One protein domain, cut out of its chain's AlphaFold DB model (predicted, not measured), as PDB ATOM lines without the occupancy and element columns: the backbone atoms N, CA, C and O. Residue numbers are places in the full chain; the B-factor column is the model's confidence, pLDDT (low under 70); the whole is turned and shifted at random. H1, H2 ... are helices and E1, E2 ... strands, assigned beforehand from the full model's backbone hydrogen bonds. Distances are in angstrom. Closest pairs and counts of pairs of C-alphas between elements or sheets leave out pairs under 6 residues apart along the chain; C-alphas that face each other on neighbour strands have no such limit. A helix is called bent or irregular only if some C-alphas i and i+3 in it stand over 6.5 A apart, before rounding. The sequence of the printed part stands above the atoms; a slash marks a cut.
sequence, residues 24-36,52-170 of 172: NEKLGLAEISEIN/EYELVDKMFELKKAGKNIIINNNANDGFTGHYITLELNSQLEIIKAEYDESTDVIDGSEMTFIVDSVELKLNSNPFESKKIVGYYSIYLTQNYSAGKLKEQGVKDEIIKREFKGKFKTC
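AT A GLANCE: This is residues 24 to 36 and 52 to 170 of the 172 residues of an uncharacterized protein of Ichthyenterobacterium magnum (UniProt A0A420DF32). One sheet of eight strands curls round and folds back on itself like a flattened barrel, with E5, E4, E3 and E2 as one leaf, E8, E7 and E6 as the other and E1 as the hinge, and its edge strands E5 and E6 come together. The long strands E7 and E8 run along the longest axis, and the small helix H1 between them in the chain lies at one end of it. The printed part has 132 residues, with one named helix and eight named strands in the order E1 E2 E3 E4 E5 E6 E7 H1 E8; the sheet runs E5 E4 E3 E2 E1 E8 E7 E6, antiparallel throughout. The class is mostly strand, and the whole is only just compact, close to loose, with a radius of gyration of the C-alphas of 16.9 A and spans of 56 by 36 by 31 A.

HOW THE PARTS SIT: E1, residues 25 to 31, is the hinge of a folded sheet, one sheet bent back on itself into two leaves that face each other. Its pairing is staggered: residues 25 to 29 pair with E2, residues 60 to 65, where N 27 and O 62 are 3.1 A apart, and residues 29 to 31 pair with E8, residues 157 to 170, where N 31 and O 168 are 3.0 A apart. E2, E3, residues 68 to 76, E4, residues 80 to 88, and E5, residues 94 to 103, form a meander, each strand the antiparallel neighbour of the one before, and each successive pair is a hairpin. Within hydrogen-bond range are N 63 and O 70 at 2.9 A, N 73 and O 84 at 2.9 A, and N 83 and O 100 at 2.8 A. E6, residues 110 to 122, bends by 59 degrees at residue 116. The closest C-alphas of the edge strands E5 and E6 are those of Tyr 99 and Phe 113, 6.4 A apart. E6 and E7, residues 133 to 145, form a hairpin, with N 119 and O 137 at 2.9 A. E7 and E8 are antiparallel neighbours, with N 138 and O 163 at 2.8 A. H1, residues 147 to 152, is not on the sheet, with 2 pairs of C-alphas within 10 A, and is apart from E5. In H1, 0 of 2 O i to N i+4 pairs and 2 of 3 O i to N i+3 pairs are within hydrogen-bond range.

IN THESE COORDINATES: E1 begins at C-alpha 25 (138.480, 8.467, -207.405). E6, E7 and E8 measure 34.1, 36.9 and 40.6 A from first to last C-alpha. H1 begins at C-alpha 147 (128.133, -1.568, -167.289). E8 ends at C-alpha 170 (148.753, -0.336, -206.256).

THE WHOLE: The two C-alphas farthest apart are those of Glu 128 and Glu 151, 56.3 A. Residues 37 to 51 are not printed, and C-alphas 36 and 52 are 19.5 A apart across the cut. Of the links that are printed whole, none is long. The mean pLDDT of the printed part is 79.1; residues 24 to 36, 52 to 59 and 169 to 170 are under 70.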
ATOM      1  N   ASN A  24     134.563  10.075-206.194       43.81
ATOM      2  CA  ASN A  24     135.425   9.324-205.297       43.81
ATOM      3  C   ASN A  24     136.367   8.503-206.182       43.81
ATOM      4  O   ASN A  24     136.126   7.325-206.451       43.81
ATOM      5  N   GLU A  25     137.400   9.154-206.714       50.03
ATOM      6  CA  GLU A  25     138.480   8.467-207.405       50.03
ATOM      7  C   GLU A  25     139.232   7.644-206.360       50.03
ATOM      8  O   GLU A  25     139.882   8.179-205.454       50.03
ATOM      9  N   LYS A  26     139.106   6.319-206.466       52.91
ATOM     10  CA  LYS A  26     139.960   5.396-205.723       52.91
ATOM     11  C   LYS A  26     141.362   5.515-206.302       52.91
ATOM     12  O   LYS A  26     141.563   5.252-207.485       52.91
ATOM     13  N   LEU A  27     142.321   5.907-205.470       51.69
ATOM     14  CA  LEU A  27     143.717   6.058-205.888       51.69
ATOM     15  C   LEU A  27     144.458   4.704-205.931       51.69
ATOM     16  O   LEU A  27     145.584   4.624-206.416       51.69
ATOM     17  N   GLY A  28     143.800   3.636-205.476       47.94
ATOM     18  CA  GLY A  28     144.221   2.238-205.559       47.94
ATOM     19  C   GLY A  28     143.583   1.415-204.436       47.94
ATOM     20  O   GLY A  28     143.083   1.980-203.465       47.94
ATOM     21  N   LEU A  29     143.596   0.087-204.567       45.66
ATOM     22  CA  LEU A  29     143.474  -0.811-203.411       45.66
ATOM     23  C   LEU A  29     144.879  -0.984-202.835       45.66
ATOM     24  O   LEU A  29     145.851  -1.005-203.605       45.66
ATOM     25  N   ALA A  30     144.998  -1.010-201.509       43.16
ATOM     26  CA  ALA A  30     146.295  -1.155-200.876       43.16
ATOM     27  C   ALA A  30     146.530  -2.577-200.382       43.16
ATOM     28  O   ALA A  30     145.660  -3.183-199.771       43.16
ATOM     29  N   GLU A  31     147.741  -3.058-200.621       40.34
ATOM     30  CA  GLU A  31     148.246  -4.318-200.093       40.34
ATOM     31  C   GLU A  31     149.114  -3.993-198.869       40.34
ATOM     32  O   GLU A  31     149.968  -3.093-198.918       40.34
ATOM     33  N   ILE A  32     148.870  -4.672-197.749       41.97
ATOM     34  CA  ILE A  32     149.705  -4.548-196.551       41.97
ATOM     35  C   ILE A  32     151.021  -5.260-196.871       41.97
ATOM     36  O   ILE A  32     151.047  -6.470-197.062       41.97
ATOM     37  N   SER A  33     152.124  -4.517-196.996       36.22
ATOM     38  CA  SER A  33     153.425  -5.159-197.202       36.22
ATOM     39  C   SER A  33     153.961  -5.646-195.857       36.22
ATOM     40  O   SER A  33     154.147  -4.803-194.974       36.22
ATOM     41  N   GLU A  34     154.252  -6.944-195.765       31.20
ATOM     42  CA  GLU A  34     154.878  -7.654-194.641       31.20
ATOM     43  C   GLU A  34     155.751  -6.751-193.748       31.20
ATOM     44  O   GLU A  34     156.727  -6.129-194.196       31.20
ATOM     45  N   ILE A  35     155.381  -6.663-192.468       33.62
ATOM     46  CA  ILE A  35     156.172  -6.010-191.424       33.62
ATOM     47  C   ILE A  35     157.043  -7.096-190.780       33.62
ATOM     48  O   ILE A  35     156.582  -7.890-189.969       33.62
ATOM     49  N   ASN A  36     158.327  -7.133-191.141       25.83
ATOM     50  CA  ASN A  36     159.317  -8.029-190.534       25.83
ATOM     51  C   ASN A  36     159.801  -7.490-189.179       25.83
ATOM     52  O   ASN A  36     160.960  -7.106-189.065       25.83
ATOM     53  N   GLU A  52     144.555 -17.187-197.730       34.03
ATOM     54  CA  GLU A  52     144.319 -17.043-199.162       34.03
ATOM     55  C   GLU A  52     143.521 -15.764-199.462       34.03
ATOM     56  O   GLU A  52     142.568 -15.396-198.774       34.03
ATOM     57  N   TYR A  53     143.994 -15.089-200.508       42.16
ATOM     58  CA  TYR A  53     143.555 -13.819-201.067       42.16
ATOM     59  C   TYR A  53     142.055 -13.796-201.395       42.16
ATOM     60  O   TYR A  53     141.641 -14.411-202.371       42.16
ATOM     61  N   GLU A  54     141.276 -13.010-200.646       39.47
ATOM     62  CA  GLU A  54     140.085 -12.294-201.158       39.47
ATOM     63  C   GLU A  54     139.556 -11.245-200.155       39.47
ATOM     64  O   GLU A  54     139.028 -10.207-200.561       39.47
ATOM     65  N   LEU A  55     139.742 -11.460-198.844       42.34
ATOM     66  CA  LEU A  55     139.246 -10.559-197.787       42.34
ATOM     67  C   LEU A  55     140.213  -9.415-197.426       42.34
ATOM     68  O   LEU A  55     139.768  -8.334-197.044       42.34
ATOM     69  N   VAL A  56     141.523  -9.617-197.610       48.41
ATOM     70  CA  VAL A  56     142.568  -8.628-197.267       48.41
ATOM     71  C   VAL A  56     142.548  -7.413-198.207       48.41
ATOM     72  O   VAL A  56     142.794  -6.286-197.781       48.41
ATOM     73  N   ASP A  57     142.138  -7.611-199.463       44.00
ATOM     74  CA  ASP A  57     142.136  -6.598-200.534       44.00
ATOM     75  C   ASP A  57     141.229  -5.377-200.264       44.00
ATOM     76  O   ASP A  57     141.271  -4.393-201.005       44.00
ATOM     77  N   LYS A  58     140.385  -5.419-199.223       54.72
ATOM     78  CA  LYS A  58     139.457  -4.335-198.851       54.72
ATOM     79  C   LYS A  58     139.753  -3.691-197.501       54.72
ATOM     80  O   LYS A  58     139.037  -2.760-197.133       54.72
ATOM     81  N   MET A  59     140.773  -4.159-196.781       68.00
ATOM     82  CA  MET A  59     141.042  -3.666-195.430       68.00
ATOM     83  C   MET A  59     141.556  -2.234-195.448       68.00
ATOM     84  O   MET A  59     141.286  -1.489-194.524       68.00
ATOM     85  N   PHE A  60     142.211  -1.799-196.524       74.81
ATOM     86  CA  PHE A  60     142.703  -0.434-196.634       74.81
ATOM     87  C   PHE A  60     142.263   0.241-197.936       74.81
ATOM     88  O   PHE A  60     142.441  -0.289-199.034       74.81
ATOM     89  N   GLU A  61     141.741   1.461-197.826       77.56
ATOM     90  CA  GLU A  61     141.338   2.287-198.961       77.56
ATOM     91  C   GLU A  61     141.911   3.699-198.831       77.56
ATOM     92  O   GLU A  61     141.711   4.378-197.826       77.56
ATOM     93  N   LEU A  62     142.568   4.169-199.893       81.56
ATOM     94  CA  LEU A  62     142.932   5.574-200.055       81.56
ATOM     95  C   LEU A  62     142.105   6.155-201.202       81.56
ATOM     96  O   LEU A  62     142.236   5.749-202.363       81.56
ATOM     97  N   LYS A  63     141.242   7.114-200.877       83.81
ATOM     98  CA  LYS A  63     140.342   7.753-201.840       83.81
ATOM     99  C   LYS A  63     140.489   9.261-201.812       83.81
ATOM    100  O   LYS A  63     140.695   9.866-200.760       83.81
ATOM    101  N   LYS A  64     140.334   9.875-202.978       82.19
ATOM    102  CA  LYS A  64     140.218  11.324-203.093       82.19
ATOM    103  C   LYS A  64     138.752  11.720-202.960       82.19
ATOM    104  O   LYS A  64     137.910  11.204-203.692       82.19
ATOM    105  N   ALA A  65     138.455  12.635-202.047       77.69
ATOM    106  CA  ALA A  65     137.125  13.193-201.830       77.69
ATOM    107  C   ALA A  65     137.196  14.717-201.988       77.69
ATOM    108  O   ALA A  65     137.549  15.457-201.072       77.69
ATOM    109  N   GLY A  66     136.924  15.203-203.201       81.12
ATOM    110  CA  GLY A  66     137.080  16.621-203.527       81.12
ATOM    111  C   GLY A  66     138.537  17.089-203.398       81.12
ATOM    112  O   GLY A  66     139.399  16.663-204.168       81.12
ATOM    113  N   LYS A  67     138.799  17.996-202.446       84.56
ATOM    114  CA  LYS A  67     140.146  18.519-202.132       84.56
ATOM    115  C   LYS A  67     140.860  17.748-201.020       84.56
ATOM    116  O   LYS A  67     141.978  18.113-200.671       84.56
ATOM    117  N   ASN A  68     140.228  16.702-200.501       90.19
ATOM    118  CA  ASN A  68     140.725  15.943-199.369       90.19
ATOM    119  C   ASN A  68     141.130  14.534-199.805       90.19
ATOM    120  O   ASN A  68     140.647  14.010-200.819       90.19
ATOM    121  N   ILE A  69     142.010  13.919-199.024       88.25
ATOM    122  CA  ILE A  69     142.319  12.492-199.099       88.25
ATOM    123  C   ILE A  69     141.730  11.830-197.866       88.25
ATOM    124  O   ILE A  69     141.937  12.299-196.753       88.25
ATOM    125  N   ILE A  70     141.017  10.733-198.076       89.81
ATOM    126  CA  ILE A  70     140.501   9.895-197.003       89.81
ATOM    127  C   ILE A  70     141.268   8.579-197.036       89.81
ATOM    128  O   ILE A  70     141.328   7.910-198.073       89.81
ATOM    129  N   ILE A  71     141.851   8.240-195.894       88.19
ATOM    130  CA  ILE A  71     142.498   6.968-195.608       88.19
ATOM    131  C   ILE A  71     141.572   6.190-194.682       88.19
ATOM    132  O   ILE A  71     141.304   6.630-193.566       88.19
ATOM    133  N   ASN A  72     141.119   5.033-195.143       88.25
ATOM    134  CA  ASN A  72     140.322   4.107-194.359       88.25
ATOM    135  C   ASN A  72     141.123   2.832-194.108       88.25
ATOM    136  O   ASN A  72     141.634   2.254-195.068       88.25
ATOM    137  N   ASN A  73     141.179   2.376-192.856       85.50
ATOM    138  CA  ASN A  73     141.563   1.008-192.521       85.50
ATOM    139  C   ASN A  73     140.405   0.331-191.781       85.50
ATOM    140  O   ASN A  73     140.111   0.688-190.647       85.50
ATOM    141  N   ASN A  74     139.750  -0.613-192.445       83.75
ATOM    142  CA  ASN A  74     138.614  -1.368-191.950       83.75
ATOM    143  C   ASN A  74     138.955  -2.857-191.988       83.75
ATOM    144  O   ASN A  74     138.767  -3.525-193.007       83.75
ATOM    145  N   ALA A  75     139.432  -3.378-190.870       79.25
ATOM    146  CA  ALA A  75     139.665  -4.797-190.680       79.25
ATOM    147  C   ALA A  75     138.495  -5.403-189.916       79.25
ATOM    148  O   ALA A  75     138.110  -4.882-188.875       79.25
ATOM    149  N   ASN A  76     137.937  -6.506-190.401       75.19
ATOM    150  CA  ASN A  76     136.922  -7.252-189.668       75.19
ATOM    151  C   ASN A  76     136.997  -8.729-190.074       75.19
ATOM    152  O   ASN A  76     137.040  -9.031-191.268       75.19
ATOM    153  N   ASP A  77     137.036  -9.626-189.091       74.12
ATOM    154  CA  ASP A  77     137.143 -11.081-189.282       74.12
ATOM    155  C   ASP A  77     135.804 -11.830-189.095       74.12
ATOM    156  O   ASP A  77     135.750 -13.057-189.171       74.12
ATOM    157  N   GLY A  78     134.711 -11.095-188.886       74.25
ATOM    158  CA  GLY A  78     133.368 -11.598-188.596       74.25
ATOM    159  C   GLY A  78     133.012 -11.612-187.108       74.25
ATOM    160  O   GLY A  78     131.824 -11.629-186.787       74.25
ATOM    161  N   PHE A  79     134.003 -11.547-186.219       72.38
ATOM    162  CA  PHE A  79     133.836 -11.572-184.763       72.38
ATOM    163  C   PHE A  79     134.361 -10.294-184.121       72.38
ATOM    164  O   PHE A  79     133.715  -9.702-183.261       72.38
ATOM    165  N   THR A  80     135.519  -9.834-184.579       77.50
ATOM    166  CA  THR A  80     136.161  -8.602-184.153       77.50
ATOM    167  C   THR A  80     136.531  -7.738-185.349       77.50
ATOM    168  O   THR A  80     136.649  -8.201-186.487       77.50
ATOM    169  N   GLY A  81     136.684  -6.441-185.111       81.31
ATOM    170  CA  GLY A  81     137.121  -5.522-186.145       81.31
ATOM    171  C   GLY A  81     137.622  -4.204-185.592       81.31
ATOM    172  O   GLY A  81     137.298  -3.838-184.466       81.31
ATOM    173  N   HIS A  82     138.398  -3.500-186.407       84.06
ATOM    174  CA  HIS A  82     138.803  -2.125-186.165       84.06
ATOM    175  C   HIS A  82     138.520  -1.269-187.394       84.06
ATOM    176  O   HIS A  82     138.632  -1.720-188.540       84.06
ATOM    177  N   TYR A  83     138.178  -0.015-187.137       89.62
ATOM    178  CA  TYR A  83     137.779   0.948-188.146       89.62
ATOM    179  C   TYR A  83     138.511   2.251-187.899       89.62
ATOM    180  O   TYR A  83     138.385   2.871-186.848       89.62
ATOM    181  N   ILE A  84     139.284   2.668-188.886       91.25
ATOM    182  CA  ILE A  84     140.126   3.851-188.822       91.25
ATOM    183  C   ILE A  84     139.768   4.729-189.998       91.25
ATOM    184  O   ILE A  84     139.782   4.268-191.140       91.25
ATOM    185  N   THR A  85     139.507   6.002-189.730       94.31
ATOM    186  CA  THR A  85     139.330   7.016-190.771       94.31
ATOM    187  C   THR A  85     140.244   8.192-190.484       94.31
ATOM    188  O   THR A  85     140.106   8.848-189.456       94.31
ATOM    189  N   LEU A  86     141.152   8.491-191.413       94.44
ATOM    190  CA  LEU A  86     141.955   9.710-191.408       94.44
ATOM    191  C   LEU A  86     141.573  10.560-192.617       94.44
ATOM    192  O   LEU A  86     141.535  10.062-193.745       94.44
ATOM    193  N   GLU A  87     141.327  11.846-192.403       94.62
ATOM    194  CA  GLU A  87     141.068  12.807-193.472       94.62
ATOM    195  C   GLU A  87     142.170  13.860-193.510       94.62
ATOM    196  O   GLU A  87     142.476  14.503-192.505       94.62
ATOM    197  N   LEU A  88     142.749  14.033-194.692       93.62
ATOM    198  CA  LEU A  88     143.829  14.963-194.981       93.62
ATOM    199  C   LEU A  88     143.314  16.061-195.902       93.62
ATOM    200  O   LEU A  88     142.657  15.768-196.906       93.62
ATOM    201  N   ASN A  89     143.660  17.311-195.619       93.44
ATOM    202  CA  ASN A  89     143.408  18.413-196.545       93.44
ATOM    203  C   ASN A  89     144.454  18.458-197.682       93.44
ATOM    204  O   ASN A  89     145.375  17.641-197.761       93.44
ATOM    205  N   SER A  90     144.342  19.450-198.570       88.62
ATOM    206  CA  SER A  90     145.274  19.654-199.691       88.62
ATOM    207  C   SER A  90     146.724  19.955-199.290       88.62
ATOM    208  O   SER A  90     147.623  19.832-200.119       88.62
ATOM    209  N   GLN A  91     146.949  20.357-198.041       92.38
ATOM    210  CA  GLN A  91     148.253  20.636-197.441       92.38
ATOM    211  C   GLN A  91     148.821  19.408-196.713       92.38
ATOM    212  O   GLN A  91     149.907  19.493-196.147       92.38
ATOM    213  N   LEU A  92     148.123  18.266-196.770       89.44
ATOM    214  CA  LEU A  92     148.455  17.018-196.074       89.44
ATOM    215  C   LEU A  92     148.378  17.122-194.544       89.44
ATOM    216  O   LEU A  92     148.972  16.311-193.836       89.44
ATOM    217  N   GLU A  93     147.616  18.085-194.029       93.94
ATOM    218  CA  GLU A  93     147.309  18.186-192.603       93.94
ATOM    219  C   GLU A  93     146.114  17.288-192.277       93.94
ATOM    220  O   GLU A  93     145.126  17.264-193.019       93.94
ATOM    221  N   ILE A  94     146.194  16.564-191.159       94.25
ATOM    222  CA  ILE A  94     145.103  15.715-190.673       94.25
ATOM    223  C   ILE A  94     144.022  16.618-190.077       94.25
ATOM    224  O   ILE A  94     144.229  17.249-189.044       94.25
ATOM    225  N   ILE A  95     142.868  16.672-190.735       95.62
ATOM    226  CA  ILE A  95     141.708  17.467-190.308       95.62
ATOM    227  C   ILE A  95     140.647  16.623-189.596       95.62
ATOM    228  O   ILE A  95     139.763  17.173-188.943       95.62
ATOM    229  N   LYS A  96     140.735  15.294-189.716       96.38
ATOM    230  CA  LYS A  96     139.856  14.343-189.036       96.38
ATOM    231  C   LYS A  96     140.603  13.043-188.751       96.38
ATOM    232  O   LYS A  96     141.314  12.550-189.626       96.38
ATOM    233  N   ALA A  97     140.404  12.487-187.561       96.44
ATOM    234  CA  ALA A  97     140.866  11.157-187.195       96.44
ATOM    235  C   ALA A  97     139.820  10.475-186.308       96.44
ATOM    236  O   ALA A  97     139.422  11.027-185.283       96.44
ATOM    237  N   GLU A  98     139.367   9.295-186.715       96.19
ATOM    238  CA  GLU A  98     138.401   8.471-185.987       96.19
ATOM    239  C   GLU A  98     138.935   7.047-185.859       96.19
ATOM    240  O   GLU A  98     139.606   6.544-186.767       96.19
ATOM    241  N   TYR A  99     138.614   6.422-184.730       92.44
ATOM    242  CA  TYR A  99     138.950   5.044-184.414       92.44
ATOM    243  C   TYR A  99     137.760   4.382-183.726       92.44
ATOM    244  O   TYR A  99     137.172   4.984-182.826       92.44
ATOM    245  N   ASP A 100     137.440   3.160-184.131       91.12
ATOM    246  CA  ASP A 100     136.410   2.336-183.509       91.12
ATOM    247  C   ASP A 100     136.813   0.855-183.530       91.12
ATOM    248  O   ASP A 100     137.571   0.423-184.405       91.12
ATOM    249  N   GLU A 101     136.277   0.076-182.593       87.75
ATOM    250  CA  GLU A 101     136.424  -1.378-182.525       87.75
ATOM    251  C   GLU A 101     135.050  -2.035-182.387       87.75
ATOM    252  O   GLU A 101     134.190  -1.586-181.633       87.75
ATOM    253  N   SER A 102     134.856  -3.153-183.081       83.25
ATOM    254  CA  SER A 102     133.682  -4.006-182.906       83.25
ATOM    255  C   SER A 102     134.089  -5.356-182.339       83.25
ATOM    256  O   SER A 102     135.107  -5.913-182.749       83.25
ATOM    257  N   THR A 103     133.250  -5.913-181.475       82.75
ATOM    258  CA  THR A 103     133.318  -7.302-181.018       82.75
ATOM    259  C   THR A 103     131.903  -7.875-180.943       82.75
ATOM    260  O   THR A 103     130.942  -7.138-180.721       82.75
ATOM    261  N   ASP A 104     131.761  -9.179-181.146       80.06
ATOM    262  CA  ASP A 104     130.505  -9.920-181.028       80.06
ATOM    263  C   ASP A 104     130.125 -10.271-179.576       80.06
ATOM    264  O   ASP A 104     129.085 -10.889-179.329       80.06
ATOM    265  N   VAL A 105     130.930  -9.852-178.597       80.50
ATOM    266  CA  VAL A 105     130.652 -10.057-177.173       80.50
ATOM    267  C   VAL A 105     129.491  -9.169-176.717       80.50
ATOM    268  O   VAL A 105     129.556  -7.944-176.754       80.50
ATOM    269  N   ILE A 106     128.421  -9.800-176.220       79.00
ATOM    270  CA  ILE A 106     127.270  -9.123-175.608       79.00
ATOM    271  C   ILE A 106     127.276  -9.401-174.101       79.00
ATOM    272  O   ILE A 106     126.599 -10.310-173.618       79.00
ATOM    273  N   ASP A 107     128.038  -8.612-173.348       82.06
ATOM    274  CA  ASP A 107     128.144  -8.708-171.881       82.06
ATOM    275  C   ASP A 107     127.595  -7.467-171.144       82.06
ATOM    276  O   ASP A 107     127.463  -7.456-169.918       82.06
ATOM    277  N   GLY A 108     127.188  -6.439-171.896       82.44
ATOM    278  CA  GLY A 108     126.685  -5.177-171.361       82.44
ATOM    279  C   GLY A 108     127.781  -4.211-170.908       82.44
ATOM    280  O   GLY A 108     127.446  -3.235-170.232       82.44
ATOM    281  N   SER A 109     129.041  -4.485-171.248       87.81
ATOM    282  CA  SER A 109     130.126  -3.509-171.214       87.81
ATOM    283  C   SER A 109     130.126  -2.639-172.474       87.81
ATOM    284  O   SER A 109     129.472  -2.950-173.471       87.81
ATOM    285  N   GLU A 110     130.827  -1.513-172.412       89.62
ATOM    286  CA  GLU A 110     130.976  -0.586-173.530       89.62
ATOM    287  C   GLU A 110     132.419  -0.087-173.593       89.62
ATOM    288  O   GLU A 110     133.033   0.218-172.566       89.62
ATOM    289  N   MET A 111     132.960   0.012-174.805       89.25
ATOM    290  CA  MET A 111     134.262   0.612-175.070       89.25
ATOM    291  C   MET A 111     134.079   1.820-175.971       89.25
ATOM    292  O   MET A 111     133.399   1.745-176.988       89.25
ATOM    293  N   THR A 112     134.704   2.932-175.600       92.62
ATOM    294  CA  THR A 112     134.763   4.131-176.440       92.62
ATOM    295  C   THR A 112     136.206   4.568-176.612       92.62
ATOM    296  O   THR A 112     137.018   4.455-175.689       92.62
ATOM    297  N   PHE A 113     136.524   5.089-177.793       92.38
ATOM    298  CA  PHE A 113     137.877   5.478-178.161       92.38
ATOM    299  C   PHE A 113     137.931   6.958-178.517       92.38
ATOM    300  O   PHE A 113     137.062   7.488-179.207       92.38
ATOM    301  N   ILE A 114     138.974   7.630-178.043       94.44
ATOM    302  CA  ILE A 114     139.286   9.015-178.390       94.44
ATOM    303  C   ILE A 114     140.658   9.018-179.049       94.44
ATOM    304  O   ILE A 114     141.622   8.523-178.464       94.44
ATOM    305  N   VAL A 115     140.750   9.585-180.252       95.38
ATOM    306  CA  VAL A 115     142.034   9.798-180.922       95.38
ATOM    307  C   VAL A 115     142.718  11.018-180.318       95.38
ATOM    308  O   VAL A 115     142.250  12.142-180.482       95.38
ATOM    309  N   ASP A 116     143.833  10.788-179.628       94.75
ATOM    310  CA  ASP A 116     144.631  11.842-179.005       94.75
ATOM    311  C   ASP A 116     145.537  12.523-180.040       94.75
ATOM    312  O   ASP A 116     145.663  13.747-180.072       94.75
ATOM    313  N   SER A 117     146.201  11.725-180.883       95.56
ATOM    314  CA  SER A 117     147.068  12.219-181.954       95.56
ATOM    315  C   SER A 117     147.330  11.149-183.013       95.56
ATOM    316  O   SER A 117     147.118   9.956-182.783       95.56
ATOM    317  N   VAL A 118     147.796  11.589-184.183       94.50
ATOM    318  CA  VAL A 118     148.159  10.716-185.299       94.50
ATOM    319  C   VAL A 118     149.496  11.156-185.869       94.50
ATOM    320  O   VAL A 118     149.672  12.320-186.230       94.50
ATOM    321  N   GLU A 119     150.411  10.210-186.018       93.38
ATOM    322  CA  GLU A 119     151.592  10.369-186.854       93.38
ATOM    323  C   GLU A 119     151.342   9.682-188.191       93.38
ATOM    324  O   GLU A 119     151.019   8.500-188.224       93.38
ATOM    325  N   LEU A 120     151.508  10.399-189.304       91.88
ATOM    326  CA  LEU A 120     151.391   9.845-190.652       91.88
ATOM    327  C   LEU A 120     152.618  10.227-191.477       91.88
ATOM    328  O   LEU A 120     152.979  11.399-191.583       91.88
ATOM    329  N   LYS A 121     153.237   9.234-192.110       89.69
ATOM    330  CA  LYS A 121     154.354   9.407-193.041       89.69
ATOM    331  C   LYS A 121     153.990   8.789-194.377       89.69
ATOM    332  O   LYS A 121     153.678   7.606-194.442       89.69
ATOM    333  N   LEU A 122     154.076   9.581-195.441       85.81
ATOM    334  CA  LEU A 122     153.859   9.140-196.818       85.81
ATOM    335  C   LEU A 122     155.163   9.259-197.606       85.81
ATOM    336  O   LEU A 122     155.919  10.211-197.430       85.81
ATOM    337  N   ASN A 123     155.419   8.312-198.505       85.12
ATOM    338  CA  ASN A 123     156.592   8.360-199.382       85.12
ATOM    339  C   ASN A 123     156.484   9.420-200.497       85.12
ATOM    340  O   ASN A 123     157.487   9.752-201.123       85.12
ATOM    341  N   SER A 124     155.273   9.883-200.810       84.31
ATOM    342  CA  SER A 124     154.990  10.826-201.892       84.31
ATOM    343  C   SER A 124     153.634  11.505-201.691       84.31
ATOM    344  O   SER A 124     152.818  11.045-200.892       84.31
ATOM    345  N   ASN A 125     153.399  12.605-202.413       87.12
ATOM    346  CA  ASN A 125     152.152  13.360-202.336       87.12
ATOM    347  C   ASN A 125     150.984  12.566-202.981       87.12
ATOM    348  O   ASN A 125     151.021  12.324-204.193       87.12
ATOM    349  N   PRO A 126     149.930  12.199-202.223       83.56
ATOM    350  CA  PRO A 126     148.778  11.448-202.734       83.56
ATOM    351  C   PRO A 126     147.929  12.203-203.768       83.56
ATOM    352  O   PRO A 126     147.145  11.575-204.476       83.56
ATOM    353  N   PHE A 127     148.080  13.524-203.905       82.50
ATOM    354  CA  PHE A 127     147.402  14.293-204.957       82.50
ATOM    355  C   PHE A 127     148.095  14.211-206.323       82.50
ATOM    356  O   PHE A 127     147.470  14.517-207.338       82.50
ATOM    357  N   GLU A 128     149.367  13.812-206.350       83.25
ATOM    358  CA  GLU A 128     150.228  13.853-207.540       83.25
ATOM    359  C   GLU A 128     150.724  12.463-207.960       83.25
ATOM    360  O   GLU A 128     151.059  12.243-209.123       83.25
ATOM    361  N   SER A 129     150.763  11.512-207.026       77.81
ATOM    362  CA  SER A 129     151.280  10.166-207.247       77.81
ATOM    363  C   SER A 129     150.180   9.111-207.171       77.81
ATOM    364  O   SER A 129     149.295   9.151-206.323       77.81
ATOM    365  N   LYS A 130     150.275   8.111-208.055       70.50
ATOM    366  CA  LYS A 130     149.387   6.936-208.065       70.50
ATOM    367  C   LYS A 130     149.891   5.784-207.188       70.50
ATOM    368  O   LYS A 130     149.156   4.835-206.940       70.50
ATOM    369  N   LYS A 131     151.158   5.823-206.761       75.31
ATOM    370  CA  LYS A 131     151.791   4.778-205.942       75.31
ATOM    371  C   LYS A 131     152.236   5.385-204.622       75.31
ATOM    372  O   LYS A 131     153.286   6.026-204.562       75.31
ATOM    373  N   ILE A 132     151.443   5.164-203.584       78.44
ATOM    374  CA  ILE A 132     151.659   5.716-202.250       78.44
ATOM    375  C   ILE A 132     152.010   4.580-201.305       78.44
ATOM    376  O   ILE A 132     151.326   3.566-201.280       78.44
ATOM    377  N   VAL A 133     153.068   4.755-200.521       81.06
ATOM    378  CA  VAL A 133     153.365   3.936-199.344       81.06
ATOM    379  C   VAL A 133     153.220   4.837-198.135       81.06
ATOM    380  O   VAL A 133     153.819   5.917-198.111       81.06
ATOM    381  N   GLY A 134     152.443   4.400-197.153       79.62
ATOM    382  CA  GLY A 134     152.220   5.139-195.925       79.62
ATOM    383  C   GLY A 134     152.447   4.296-194.680       79.62
ATOM    384  O   GLY A 134     152.243   3.083-194.690       79.62
ATOM    385  N   TYR A 135     152.870   4.970-193.618       85.75
ATOM    386  CA  TYR A 135     153.022   4.439-192.268       85.75
ATOM    387  C   TYR A 135     152.306   5.378-191.316       85.75
ATOM    388  O   TYR A 135     152.448   6.596-191.461       85.75
ATOM    389  N   TYR A 136     151.578   4.836-190.352       85.44
ATOM    390  CA  TYR A 136     150.916   5.652-189.351       85.44
ATOM    391  C   TYR A 136     150.935   5.020-187.962       85.44
ATOM    392  O   TYR A 136     150.919   3.796-187.834       85.44
ATOM    393  N   SER A 137     150.935   5.888-186.951       87.31
ATOM    394  CA  SER A 137     150.654   5.570-185.551       87.31
ATOM    395  C   SER A 137     149.460   6.402-185.103       87.31
ATOM    396  O   SER A 137     149.433   7.612-185.331       87.31
ATOM    397  N   ILE A 138     148.481   5.776-184.461       90.12
ATOM    398  CA  ILE A 138     147.350   6.445-183.816       90.12
ATOM    399  C   ILE A 138     147.481   6.238-182.320       90.12
ATOM    400  O   ILE A 138     147.524   5.104-181.849       90.12
ATOM    401  N   TYR A 139     147.522   7.336-181.581       89.88
ATOM    402  CA  TYR A 139     147.540   7.322-180.127       89.88
ATOM    403  C   TYR A 139     146.122   7.554-179.622       89.88
ATOM    404  O   TYR A 139     145.463   8.518-180.017       89.88
ATOM    405  N   LEU A 140     145.651   6.646-178.777       92.25
ATOM    406  CA  LEU A 140     144.259   6.526-178.379       92.25
ATOM    407  C   LEU A 140     144.120   6.552-176.858       92.25
ATOM    408  O   LEU A 140     144.916   5.952-176.129       92.25
ATOM    409  N   THR A 141     143.029   7.148-176.394       91.69
ATOM    410  CA  THR A 141     142.467   6.875-175.072       91.69
ATOM    411  C   THR A 141     141.283   5.932-175.228       91.69
ATOM    412  O   THR A 141     140.277   6.306-175.827       91.69
ATOM    413  N   GLN A 142     141.384   4.732-174.668       92.06
ATOM    414  CA  GLN A 142     140.267   3.812-174.505       92.06
ATOM    415  C   GLN A 142     139.602   4.068-173.155       92.06
ATOM    416  O   GLN A 142     140.272   4.034-172.124       92.06
ATOM    417  N   ASN A 143     138.288   4.263-173.157       91.62
ATOM    418  CA  ASN A 143     137.472   4.284-171.950       91.62
ATOM    419  C   ASN A 143     136.590   3.036-171.945       91.62
ATOM    420  O   ASN A 143     135.724   2.878-172.809       91.62
ATOM    421  N   TYR A 144     136.826   2.161-170.977       90.50
ATOM    422  CA  TYR A 144     136.030   0.972-170.727       90.50
ATOM    423  C   TYR A 144     134.995   1.254-169.639       90.50
ATOM    424  O   TYR A 144     135.332   1.694-168.538       90.50
ATOM    425  N   SER A 145     133.735   0.971-169.951       92.12
ATOM    426  CA  SER A 145     132.614   0.995-169.021       92.12
ATOM    427  C   SER A 145     132.170  -0.435-168.761       92.12
ATOM    428  O   SER A 145     131.685  -1.123-169.659       92.12
ATOM    429  N   ALA A 146     132.287  -0.883-167.514       89.75
ATOM    430  CA  ALA A 146     131.932  -2.248-167.135       89.75
ATOM    431  C   ALA A 146     130.416  -2.509-167.208       89.75
ATOM    432  O   ALA A 146     129.983  -3.660-167.232       89.75
ATOM    433  N   GLY A 147     129.590  -1.456-167.210       89.12
ATOM    434  CA  GLY A 147     128.133  -1.568-167.289       89.12
ATOM    435  C   GLY A 147     127.559  -2.562-166.272       89.12
ATOM    436  O   GLY A 147     127.683  -2.360-165.061       89.12
ATOM    437  N   LYS A 148     126.939  -3.645-166.760       84.31
ATOM    438  CA  LYS A 148     126.347  -4.706-165.914       84.31
ATOM    439  C   LYS A 148     127.383  -5.564-165.178       84.31
ATOM    440  O   LYS A 148     127.056  -6.162-164.157       84.31
ATOM    441  N   LEU A 149     128.633  -5.594-165.635       85.00
ATOM    442  CA  LEU A 149     129.711  -6.366-165.009       85.00
ATOM    443  C   LEU A 149     130.196  -5.761-163.684       85.00
ATOM    444  O   LEU A 149     130.923  -6.416-162.935       85.00
ATOM    445  N   LYS A 150     129.744  -4.551-163.329       86.94
ATOM    446  CA  LYS A 150     130.029  -3.934-162.022       86.94
ATOM    447  C   LYS A 150     129.572  -4.800-160.846       86.94
ATOM    448  O   LYS A 150     130.244  -4.831-159.818       86.94
ATOM    449  N   GLU A 151     128.481  -5.553-161.004       84.31
ATOM    450  CA  GLU A 151     127.983  -6.493-159.985       84.31
ATOM    451  C   GLU A 151     128.947  -7.664-159.735       84.31
ATOM    452  O   GLU A 151     128.956  -8.248-158.654       84.31
ATOM    453  N   GLN A 152     129.799  -7.976-160.714       83.81
ATOM    454  CA  GLN A 152     130.828  -9.016-160.639       83.81
ATOM    455  C   GLN A 152     132.175  -8.469-160.129       83.81
ATOM    456  O   GLN A 152     133.168  -9.191-160.101       83.81
ATOM    457  N   GLY A 153     132.221  -7.198-159.713       86.31
ATOM    458  CA  GLY A 153     133.416  -6.545-159.176       86.31
ATOM    459  C   GLY A 153     134.345  -5.925-160.225       86.31
ATOM    460  O   GLY A 153     135.416  -5.439-159.857       86.31
ATOM    461  N   VAL A 154     133.947  -5.905-161.502       88.00
ATOM    462  CA  VAL A 154     134.697  -5.254-162.589       88.00
ATOM    463  C   VAL A 154     134.540  -3.731-162.498       88.00
ATOM    464  O   VAL A 154     133.464  -3.225-162.170       88.00
ATOM    465  N   LYS A 155     135.618  -2.985-162.756       89.81
ATOM    466  CA  LYS A 155     135.647  -1.516-162.676       89.81
ATOM    467  C   LYS A 155     135.761  -0.890-164.061       89.81
ATOM    468  O   LYS A 155     136.205  -1.536-165.001       89.81
ATOM    469  N   ASP A 156     135.367   0.375-164.151       91.00
ATOM    470  CA  ASP A 156     135.631   1.193-165.333       91.00
ATOM    471  C   ASP A 156     137.130   1.512-165.400       91.00
ATOM    472  O   ASP A 156     137.767   1.734-164.362       91.00
ATOM    473  N   GLU A 157     137.684   1.556-166.607       90.94
ATOM    474  CA  GLU A 157     139.118   1.748-166.829       90.94
ATOM    475  C   GLU A 157     139.379   2.742-167.960       90.94
ATOM    476  O   GLU A 157     138.623   2.832-168.925       90.94
ATOM    477  N   ILE A 158     140.475   3.493-167.835       90.50
ATOM    478  CA  ILE A 158     140.979   4.377-168.886       90.50
ATOM    479  C   ILE A 158     142.387   3.916-169.233       90.50
ATOM    480  O   ILE A 158     143.266   3.893-168.369       90.50
ATOM    481  N   ILE A 159     142.596   3.562-170.495       88.19
ATOM    482  CA  ILE A 159     143.831   2.947-170.978       88.19
ATOM    483  C   ILE A 159     144.350   3.758-172.160       88.19
ATOM    484  O   ILE A 159     143.595   4.131-173.057       88.19
ATOM    485  N   LYS A 160     145.654   4.035-172.174       86.94
ATOM    486  CA  LYS A 160     146.329   4.590-173.351       86.94
ATOM    487  C   LYS A 160     146.747   3.450-174.269       86.94
ATOM    488  O   LYS A 160     147.367   2.498-173.805       86.94
ATOM    489  N   ARG A 161     146.410   3.554-175.552       84.75
ATOM    490  CA  ARG A 161     146.739   2.565-176.585       84.75
ATOM    491  C   ARG A 161     147.437   3.241-177.756       84.75
ATOM    492  O   ARG A 161     147.201   4.415-178.039       84.75
ATOM    493  N   GLU A 162     148.287   2.491-178.435       84.62
ATOM    494  CA  GLU A 162     148.863   2.872-179.719       84.62
ATOM    495  C   GLU A 162     148.406   1.848-180.756       84.62
ATOM    496  O   GLU A 162     148.417   0.652-180.484       84.62
ATOM    497  N   PHE A 163     147.998   2.318-181.932       80.19
ATOM    498  CA  PHE A 163     147.708   1.477-183.085       80.19
ATOM    499  C   PHE A 163     148.656   1.841-184.226       80.19
ATOM    500  O   PHE A 163     148.688   2.997-184.657       80.19
ATOM    501  N   LYS A 164     149.402   0.864-184.746       81.00
ATOM    502  CA  LYS A 164     150.355   1.051-185.846       81.00
ATOM    503  C   LYS A 164     149.862   0.396-187.128       81.00
ATOM    504  O   LYS A 164     149.299  -0.694-187.112       81.00
ATOM    505  N   GLY A 165     150.121   1.036-188.265       76.31
ATOM    506  CA  GLY A 165     149.767   0.478-189.564       76.31
ATOM    507  C   GLY A 165     150.687   0.908-190.698       76.31
ATOM    508  O   GLY A 165     151.324   1.963-190.669       76.31
ATOM    509  N   LYS A 166     150.732   0.073-191.738       78.31
ATOM    510  CA  LYS A 166     151.456   0.312-192.987       78.31
ATOM    511  C   LYS A 166     150.582  -0.073-194.170       78.31
ATOM    512  O   LYS A 166     149.919  -1.102-194.146       78.31
ATOM    513  N   PHE A 167     150.629   0.720-195.232       72.81
ATOM    514  CA  PHE A 167     149.881   0.448-196.455       72.81
ATOM    515  C   PHE A 167     150.672   0.827-197.704       72.81
ATOM    516  O   PHE A 167     151.548   1.696-197.670       72.81
ATOM    517  N   LYS A 168     150.327   0.205-198.833       70.88
ATOM    518  CA  LYS A 168     150.843   0.566-200.153       70.88
ATOM    519  C   LYS A 168     149.743   0.502-201.200       70.88
ATOM    520  O   LYS A 168     149.224  -0.576-201.443       70.88
ATOM    521  N   THR A 169     149.440   1.606-201.878       67.69
ATOM    522  CA  THR A 169     148.486   1.611-202.992       67.69
ATOM    523  C   THR A 169     149.125   1.051-204.263       67.69
ATOM    524  O   THR A 169     150.222   1.451-204.674       67.69
ATOM    525  N   CYS A 170     148.415   0.136-204.920       55.53
ATOM    526  CA  CYS A 170     148.753  -0.336-206.256       55.53
ATOM    527  C   CYS A 170     147.818   0.340-207.265       55.53
ATOM    528  O   CYS A 170     146.601   0.167-207.218       55.53
TER     529      CYS A 170